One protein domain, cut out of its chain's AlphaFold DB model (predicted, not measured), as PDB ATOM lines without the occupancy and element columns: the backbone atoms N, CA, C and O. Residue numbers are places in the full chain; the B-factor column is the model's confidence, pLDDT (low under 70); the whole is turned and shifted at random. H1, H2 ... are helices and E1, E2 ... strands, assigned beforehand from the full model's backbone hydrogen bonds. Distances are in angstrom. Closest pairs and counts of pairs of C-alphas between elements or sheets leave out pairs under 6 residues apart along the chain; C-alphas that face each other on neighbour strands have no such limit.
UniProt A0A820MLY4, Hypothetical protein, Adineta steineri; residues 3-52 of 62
ATOM      1  N   PHE A   3     -22.463 135.268  38.962       76.25
ATOM      2  CA  PHE A   3     -21.735 136.423  38.419       76.25
ATOM      3  C   PHE A   3     -21.571 136.388  36.890       76.25
ATOM      4  O   PHE A   3     -21.770 137.402  36.232       76.25
ATOM      5  N   ALA A   4     -21.289 135.215  36.309       73.94
ATOM      6  CA  ALA A   4     -21.243 135.049  34.851       73.94
ATOM      7  C   ALA A   4     -22.582 135.410  34.196       73.94
ATOM      8  O   ALA A   4     -22.613 136.035  33.144       73.94
ATOM      9  N   HIS A   5     -23.686 135.049  34.850       77.88
ATOM     10  CA  HIS A   5     -25.025 135.347  34.356       77.88
ATOM     11  C   HIS A   5     -25.330 136.850  34.409       77.88
ATOM     12  O   HIS A   5     -25.930 137.393  33.488       77.88
ATOM     13  N   LEU A   6     -24.864 137.537  35.458       83.81
ATOM     14  CA  LEU A   6     -24.975 138.989  35.567       83.81
ATOM     15  C   LEU A   6     -24.157 139.694  34.478       83.81
ATOM     16  O   LEU A   6     -24.657 140.608  33.832       83.81
ATOM     17  N   ALA A   7     -22.924 139.251  34.239       80.00
ATOM     18  CA  ALA A   7     -22.092 139.804  33.178       80.00
ATOM     19  C   ALA A   7     -22.703 139.591  31.785       80.00
ATOM     20  O   ALA A   7     -22.788 140.541  31.010       80.00
ATOM     21  N   ALA A   8     -23.192 138.382  31.497       79.00
ATOM     22  CA  ALA A   8     -23.890 138.085  30.249       79.00
ATOM     23  C   ALA A   8     -25.128 138.979  30.063       79.00
ATOM     24  O   ALA A   8     -25.321 139.533  28.987       79.00
ATOM     25  N   PHE A   9     -25.906 139.201  31.129       84.81
ATOM     26  CA  PHE A   9     -27.045 140.121  31.109       84.81
ATOM     27  C   PHE A   9     -26.640 141.557  30.745       84.81
ATOM     28  O   PHE A   9     -27.324 142.214  29.966       84.81
ATOM     29  N   PHE A  10     -25.531 142.061  31.293       86.56
ATOM     30  CA  PHE A  10     -25.043 143.401  30.968       86.56
ATOM     31  C   PHE A  10     -24.541 143.503  29.525       86.56
ATOM     32  O   PHE A  10     -24.825 144.494  28.856       86.56
ATOM     33  N   ILE A  11     -23.838 142.488  29.031       84.62
ATOM     34  CA  ILE A  11     -23.379 142.460  27.640       84.62
ATOM     35  C   ILE A  11     -24.569 142.466  26.685       84.62
ATOM     36  O   ILE A  11     -24.612 143.304  25.794       84.62
ATOM     37  N   ASP A  12     -25.568 141.619  26.913       84.50
ATOM     38  CA  ASP A  12     -26.765 141.586  26.072       84.50
ATOM     39  C   ASP A  12     -27.514 142.929  26.111       84.50
ATOM     40  O   ASP A  12     -27.790 143.544  25.082       84.50
ATOM     41  N   LYS A  13     -27.729 143.471  27.316       89.44
ATOM     42  CA  LYS A  13     -28.448 144.734  27.513       89.44
ATOM     43  C   LYS A  13     -27.784 145.937  26.840       89.44
ATOM     44  O   LYS A  13     -28.494 146.831  26.382       89.44
ATOM     45  N   PHE A  14     -26.455 146.015  26.856       87.38
ATOM     46  CA  PHE A  14     -25.728 147.202  26.393       87.38
ATOM     47  C   PHE A  14     -25.080 147.029  25.020       87.38
ATOM     48  O   PHE A  14     -24.989 148.001  24.278       87.38
ATOM     49  N   LEU A  15     -24.645 145.819  24.667       87.81
ATOM     50  CA  LEU A  15     -23.933 145.525  23.421       87.81
ATOM     51  C   LEU A  15     -24.784 144.740  22.411       87.81
ATOM     52  O   LEU A  15     -24.451 144.735  21.228       87.81
ATOM     53  N   GLY A  16     -25.914 144.152  22.821       86.50
ATOM     54  CA  GLY A  16     -26.784 143.359  21.941       86.50
ATOM     55  C   GLY A  16     -27.398 144.140  20.770       86.50
ATOM     56  O   GLY A  16     -27.719 143.561  19.734       86.50
ATOM     57  N   ASN A  17     -27.509 145.469  20.869       89.19
ATOM     58  CA  ASN A  17     -27.935 146.316  19.746       89.19
ATOM     59  C   ASN A  17     -26.830 146.553  18.706       89.19
ATOM     60  O   ASN A  17     -27.134 146.962  17.590       89.19
ATOM     61  N   TYR A  18     -25.574 146.270  19.051       89.94
ATOM     62  CA  TYR A  18     -24.411 146.566  18.218       89.94
ATOM     63  C   TYR A  18     -23.783 145.313  17.601       89.94
ATOM     64  O   TYR A  18     -23.165 145.414  16.547       89.94
ATOM     65  N   ILE A  19     -23.941 144.146  18.233       89.25
ATOM     66  CA  ILE A  19     -23.252 142.897  17.873       89.25
ATOM     67  C   ILE A  19     -24.222 141.896  17.227       89.25
ATOM     68  O   ILE A  19     -25.304 141.656  17.764       89.25
ATOM     69  N   GLU A  20     -23.851 141.311  16.087       87.25
ATOM     70  CA  GLU A  20     -24.599 140.226  15.436       87.25
ATOM     71  C   GLU A  20     -24.548 138.939  16.258       87.25
ATOM     72  O   GLU A  20     -23.485 138.567  16.748       87.25
ATOM     73  N   ASP A  21     -25.709 138.283  16.390       74.75
ATOM     74  CA  ASP A  21     -25.883 136.948  16.973       74.75
ATOM     75  C   ASP A  21     -24.975 136.668  18.179       74.75
ATOM     76  O   ASP A  21     -24.233 135.688  18.198       74.75
ATOM     77  N   PHE A  22     -25.032 137.552  19.188       71.44
ATOM     78  CA  PHE A  22     -24.248 137.422  20.415       71.44
ATOM     79  C   PHE A  22     -24.478 136.047  21.055       71.44
ATOM     80  O   PHE A  22     -25.492 135.797  21.712       71.44
ATOM     81  N   ASP A  23     -23.510 135.153  20.872       67.75
ATOM     82  CA  ASP A  23     -23.529 133.836  21.473       67.75
ATOM     83  C   ASP A  23     -22.748 133.872  22.785       67.75
ATOM     84  O   ASP A  23     -21.527 134.034  22.820       67.75
ATOM     85  N   SER A  24     -23.453 133.656  23.895       62.25
ATOM     86  CA  SER A  24     -22.841 133.522  25.219       62.25
ATOM     87  C   SER A  24     -21.744 132.443  25.292       62.25
ATOM     88  O   SER A  24     -20.910 132.505  26.192       62.25
ATOM     89  N   HIS A  25     -21.694 131.490  24.349       65.50
ATOM     90  CA  HIS A  25     -20.612 130.505  24.244       65.50
ATOM     91  C   HIS A  25     -19.308 131.080  23.660       65.50
ATOM     92  O   HIS A  25     -18.241 130.523  23.921       65.50
ATOM     93  N   GLN A  26     -19.358 132.193  22.918       63.16
ATOM     94  CA  GLN A  26     -18.170 132.938  22.469       63.16
ATOM     95  C   GLN A  26     -17.550 133.775  23.599       63.16
ATOM     96  O   GLN A  26     -16.418 134.248  23.489       63.16
ATOM     97  N   LEU A  27     -18.274 133.943  24.708       68.12
ATOM     98  CA  LEU A  27     -17.816 134.710  25.852       68.12
ATOM     99  C   LEU A  27     -16.791 133.909  26.666       68.12
ATOM    100  O   LEU A  27     -17.135 132.995  27.419       68.12
ATOM    101  N   LYS A  28     -15.514 134.294  26.584       70.06
ATOM    102  CA  LYS A  28     -14.491 133.786  27.503       70.06
ATOM    103  C   LYS A  28     -14.527 134.604  28.787       70.06
ATOM    104  O   LYS A  28     -14.083 135.751  28.840       70.06
ATOM    105  N   ILE A  29     -15.063 133.993  29.841       67.56
ATOM    106  CA  ILE A  29     -15.145 134.604  31.169       67.56
ATOM    107  C   ILE A  29     -14.062 134.005  32.075       67.56
ATOM    108  O   ILE A  29     -14.247 132.934  32.654       67.56
ATOM    109  N   ASN A  30     -12.951 134.722  32.256       67.94
ATOM    110  CA  ASN A  30     -11.949 134.387  33.269       67.94
ATOM    111  C   ASN A  30     -12.335 135.057  34.592       67.94
ATOM    112  O   ASN A  30     -11.764 136.066  35.005       67.94
ATOM    113  N   LEU A  31     -13.337 134.480  35.265       64.75
ATOM    114  CA  LEU A  31     -13.888 135.016  36.518       64.75
ATOM    115  C   LEU A  31     -12.861 135.137  37.647       64.75
ATOM    116  O   LEU A  31     -13.021 135.991  38.513       64.75
ATOM    117  N   TRP A  32     -11.830 134.292  37.641       69.88
ATOM    118  CA  TRP A  32     -10.790 134.270  38.671       69.88
ATOM    119  C   TRP A  32      -9.961 135.554  38.704       69.88
ATOM    120  O   TRP A  32      -9.630 136.027  39.785       69.88
ATOM    121  N   ASP A  33      -9.723 136.148  37.535       74.12
ATOM    122  CA  ASP A  33      -9.003 137.416  37.396       74.12
ATOM    123  C   ASP A  33      -9.957 138.611  37.221       74.12
ATOM    124  O   ASP A  33      -9.514 139.747  37.069       74.12
ATOM    125  N   GLY A  34     -11.274 138.367  37.215       75.94
ATOM    126  CA  GLY A  34     -12.301 139.391  36.999       75.94
ATOM    127  C   GLY A  34     -12.370 139.931  35.566       75.94
ATOM    128  O   GLY A  34     -13.034 140.940  35.333       75.94
ATOM    129  N   ASN A  35     -11.717 139.270  34.606       80.19
ATOM    130  CA  ASN A  35     -11.640 139.715  33.217       80.19
ATOM    131  C   ASN A  35     -12.658 138.988  32.333       80.19
ATOM    132  O   ASN A  35     -12.879 137.778  32.456       80.19
ATOM    133  N   ILE A  36     -13.250 139.734  31.402       79.19
ATOM    134  CA  ILE A  36     -14.170 139.214  30.390       79.19
ATOM    135  C   ILE A  36     -13.666 139.661  29.028       79.19
ATOM    136  O   ILE A  36     -13.365 140.838  28.833       79.19
ATOM    137  N   THR A  37     -13.588 138.722  28.094       80.25
ATOM    138  CA  THR A  37     -13.134 138.995  26.734       80.25
ATOM    139  C   THR A  37     -14.164 138.454  25.755       80.25
ATOM    140  O   THR A  37     -14.581 137.297  25.853       80.25
ATOM    141  N   LEU A  38     -14.587 139.316  24.832       79.38
ATOM    142  CA  LEU A  38     -15.315 138.923  23.633       79.38
ATOM    143  C   LEU A  38     -14.302 138.817  22.495       79.38
ATOM    144  O   LEU A  38     -13.455 139.695  22.351       79.38
ATOM    145  N   GLU A  39     -14.387 137.749  21.713       77.69
ATOM    146  CA  GLU A  39     -13.529 137.517  20.551       77.69
ATOM    147  C   GLU A  39     -14.408 137.260  19.327       77.69
ATOM    148  O   GLU A  39     -15.437 136.592  19.444       77.69
ATOM    149  N   ASN A  40     -13.957 137.711  18.154       79.75
ATOM    150  CA  ASN A  40     -14.627 137.494  16.867       79.75
ATOM    151  C   ASN A  40     -16.017 138.146  16.822       79.75
ATOM    152  O   ASN A  40     -17.010 137.532  16.429       79.75
ATOM    153  N   VAL A  41     -16.084 139.396  17.273       86.00
ATOM    154  CA  VAL A  41     -17.328 140.152  17.382       86.00
ATOM    155  C   VAL A  41     -17.669 140.760  16.030       86.00
ATOM    156  O   VAL A  41     -16.933 141.599  15.515       86.00
ATOM    157  N   HIS A  42     -18.819 140.380  15.488       88.75
ATOM    158  CA  HIS A  42     -19.367 140.973  14.274       88.75
ATOM    159  C   HIS A  42     -20.329 142.103  14.625       88.75
ATOM    160  O   HIS A  42     -21.178 141.950  15.500       88.75
ATOM    161  N   LEU A  43     -20.199 143.251  13.963       91.06
ATOM    162  CA  LEU A  43     -21.108 144.379  14.177       91.06
ATOM    163  C   LEU A  43     -22.329 144.273  13.271       91.06
ATOM    164  O   LEU A  43     -22.192 143.995  12.080       91.06
ATOM    165  N   LYS A  44     -23.506 144.593  13.813       90.75
ATOM    166  CA  LYS A  44     -24.721 144.731  13.007       90.75
ATOM    167  C   LYS A  44     -24.564 145.892  12.035       90.75
ATOM    168  O   LYS A  44     -24.038 146.947  12.396       90.75
ATOM    169  N   THR A  45     -25.120 145.754  10.837       90.94
ATOM    170  CA  THR A  45     -25.124 146.831   9.829       90.94
ATOM    171  C   THR A  45     -25.761 148.128  10.346       90.94
ATOM    172  O   THR A  45     -25.342 149.229   9.985       90.94
ATOM    173  N   ASN A  46     -26.728 147.999  11.260       89.25
ATOM    174  CA  ASN A  46     -27.468 149.091  11.887       89.25
ATOM    175  C   ASN A  46     -26.895 149.572  13.233       89.25
ATOM    176  O   ASN A  46     -27.527 150.401  13.889       89.25
ATOM    177  N   ALA A  47     -25.727 149.084  13.660       90.44
ATOM    178  CA  ALA A  47     -25.171 149.374  14.984       90.44
ATOM    179  C   ALA A  47     -24.920 150.875  15.235       90.44
ATOM    180  O   ALA A  47     -24.806 151.298  16.381       90.44
ATOM    181  N   LEU A  48     -24.835 151.696  14.181       89.44
ATOM    182  CA  LEU A  48     -24.623 153.143  14.298       89.44
ATOM    183  C   LEU A  48     -25.887 153.988  14.096       89.44
ATOM    184  O   LEU A  48     -25.806 155.217  14.150       89.44
ATOM    185  N   ASN A  49     -27.049 153.366  13.893       89.31
ATOM    186  CA  ASN A  49     -28.279 154.091  13.572       89.31
ATOM    187  C   ASN A  49     -28.689 155.066  14.685       89.31
ATOM    188  O   ASN A  49     -29.168 156.160  14.391       89.31
ATOM    189  N   ASP A  50     -28.424 154.716  15.944       88.19
ATOM    190  CA  ASP A  50     -28.743 155.550  17.109       88.19
ATOM    191  C   ASP A  50     -27.956 156.874  17.137       88.19
ATOM    192  O   ASP A  50     -28.353 157.824  17.815       88.19
ATOM    193  N   PHE A  51     -26.864 156.979  16.373       90.38
ATOM    194  CA  PHE A  51     -26.060 158.198  16.277       90.38
ATOM    195  C   PHE A  51     -26.559 159.181  15.207       90.38
ATOM    196  O   PHE A  51     -25.968 160.250  15.061       90.38
ATOM    197  N   ASN A  52     -27.633 158.859  14.465       87.25
ATOM    198  CA  ASN A  52     -28.191 159.699  13.392       87.25
ATOM    199  C   ASN A  52     -27.141 160.173  12.365       87.25
ATOM    200  O   ASN A  52     -27.217 161.281  11.830       87.25
TER     201      ASN A  52
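This is residues 3 to 52 of the 62 residues of the protein "Hypothetical protein" of Adineta steineri (UniProt A0A820MLY4). One helix, H1, and a small two-strand hairpin, E1 and E2, make a loose pair, with residues 3 to 11 of H1 nearest to the hairpin and few close approaches between the two. A long loop, residues 16 to 26, folds back from the end of H1 to E1, and a tail without a named element, residues 39 to 52, runs from the end of E2 to the far end of the length. The printed part has 50 residues, with one named helix and two named strands in the order H1, E1, E2; the sheet has the order E1 - E2 and is antiparallel. The class is mixed, helices and strands, though under half of the residues are in named elements. The whole is only just loose, close to compact, with a radius of gyration of the C-alphas of 11.9 A and spans of 39 by 19 by 15 A.

The helix H1, residues 3 to 15, comes first, and every O i to N i+4 pair inside it is within hydrogen-bond range. A long link of 11 residues joins it to the strand E1, residues 27 to 30. The closest C-alphas of H1 and E1 are those of Ala 4 and Ile 29, 7.1 A apart, the one pair within 8 A, and the two centres are 11.6 A apart. A tight link of 4 residues joins E1 to E2, residues 35 to 38, and the two strands form a hairpin. They are antiparallel neighbours, with 163 degrees between their directions. C-alphas 29 and 36 face each other at 4.8 A. N 28 and O 37, 3.2 A apart, and N 30 and O 35, 3.1 A apart, are within hydrogen-bond range. H1 and E2 are only just apart, their closest C-alphas being 8.4 A from each other.

H1 begins at C-alpha 3, at (-21.735, 136.423, 38.419), and ends at C-alpha 15, at (-23.933, 145.525, 23.421), 17.7 A from first to last C-alpha. E1, 9.5 A long, begins at C-alpha 27, at (-17.816, 134.710, 25.852). E2, 10.3 A long, ends at C-alpha 38, at (-15.315, 138.923, 23.633).

The outline of the printed part is a rod. The two C-alphas farthest apart are those of Trp 32 and Asn 52, at 39.9 A, and the first and last printed C-alphas are 34.8 A apart. The printed part has no cut. In residues 39 to 52, the C-alphas lie 8 to 22 A from the mean of the C-alphas. The mean pLDDT of the printed part is 80.6; residues 23 to 27 and 29 to 32 are under 70, and the mean over E1 is 68.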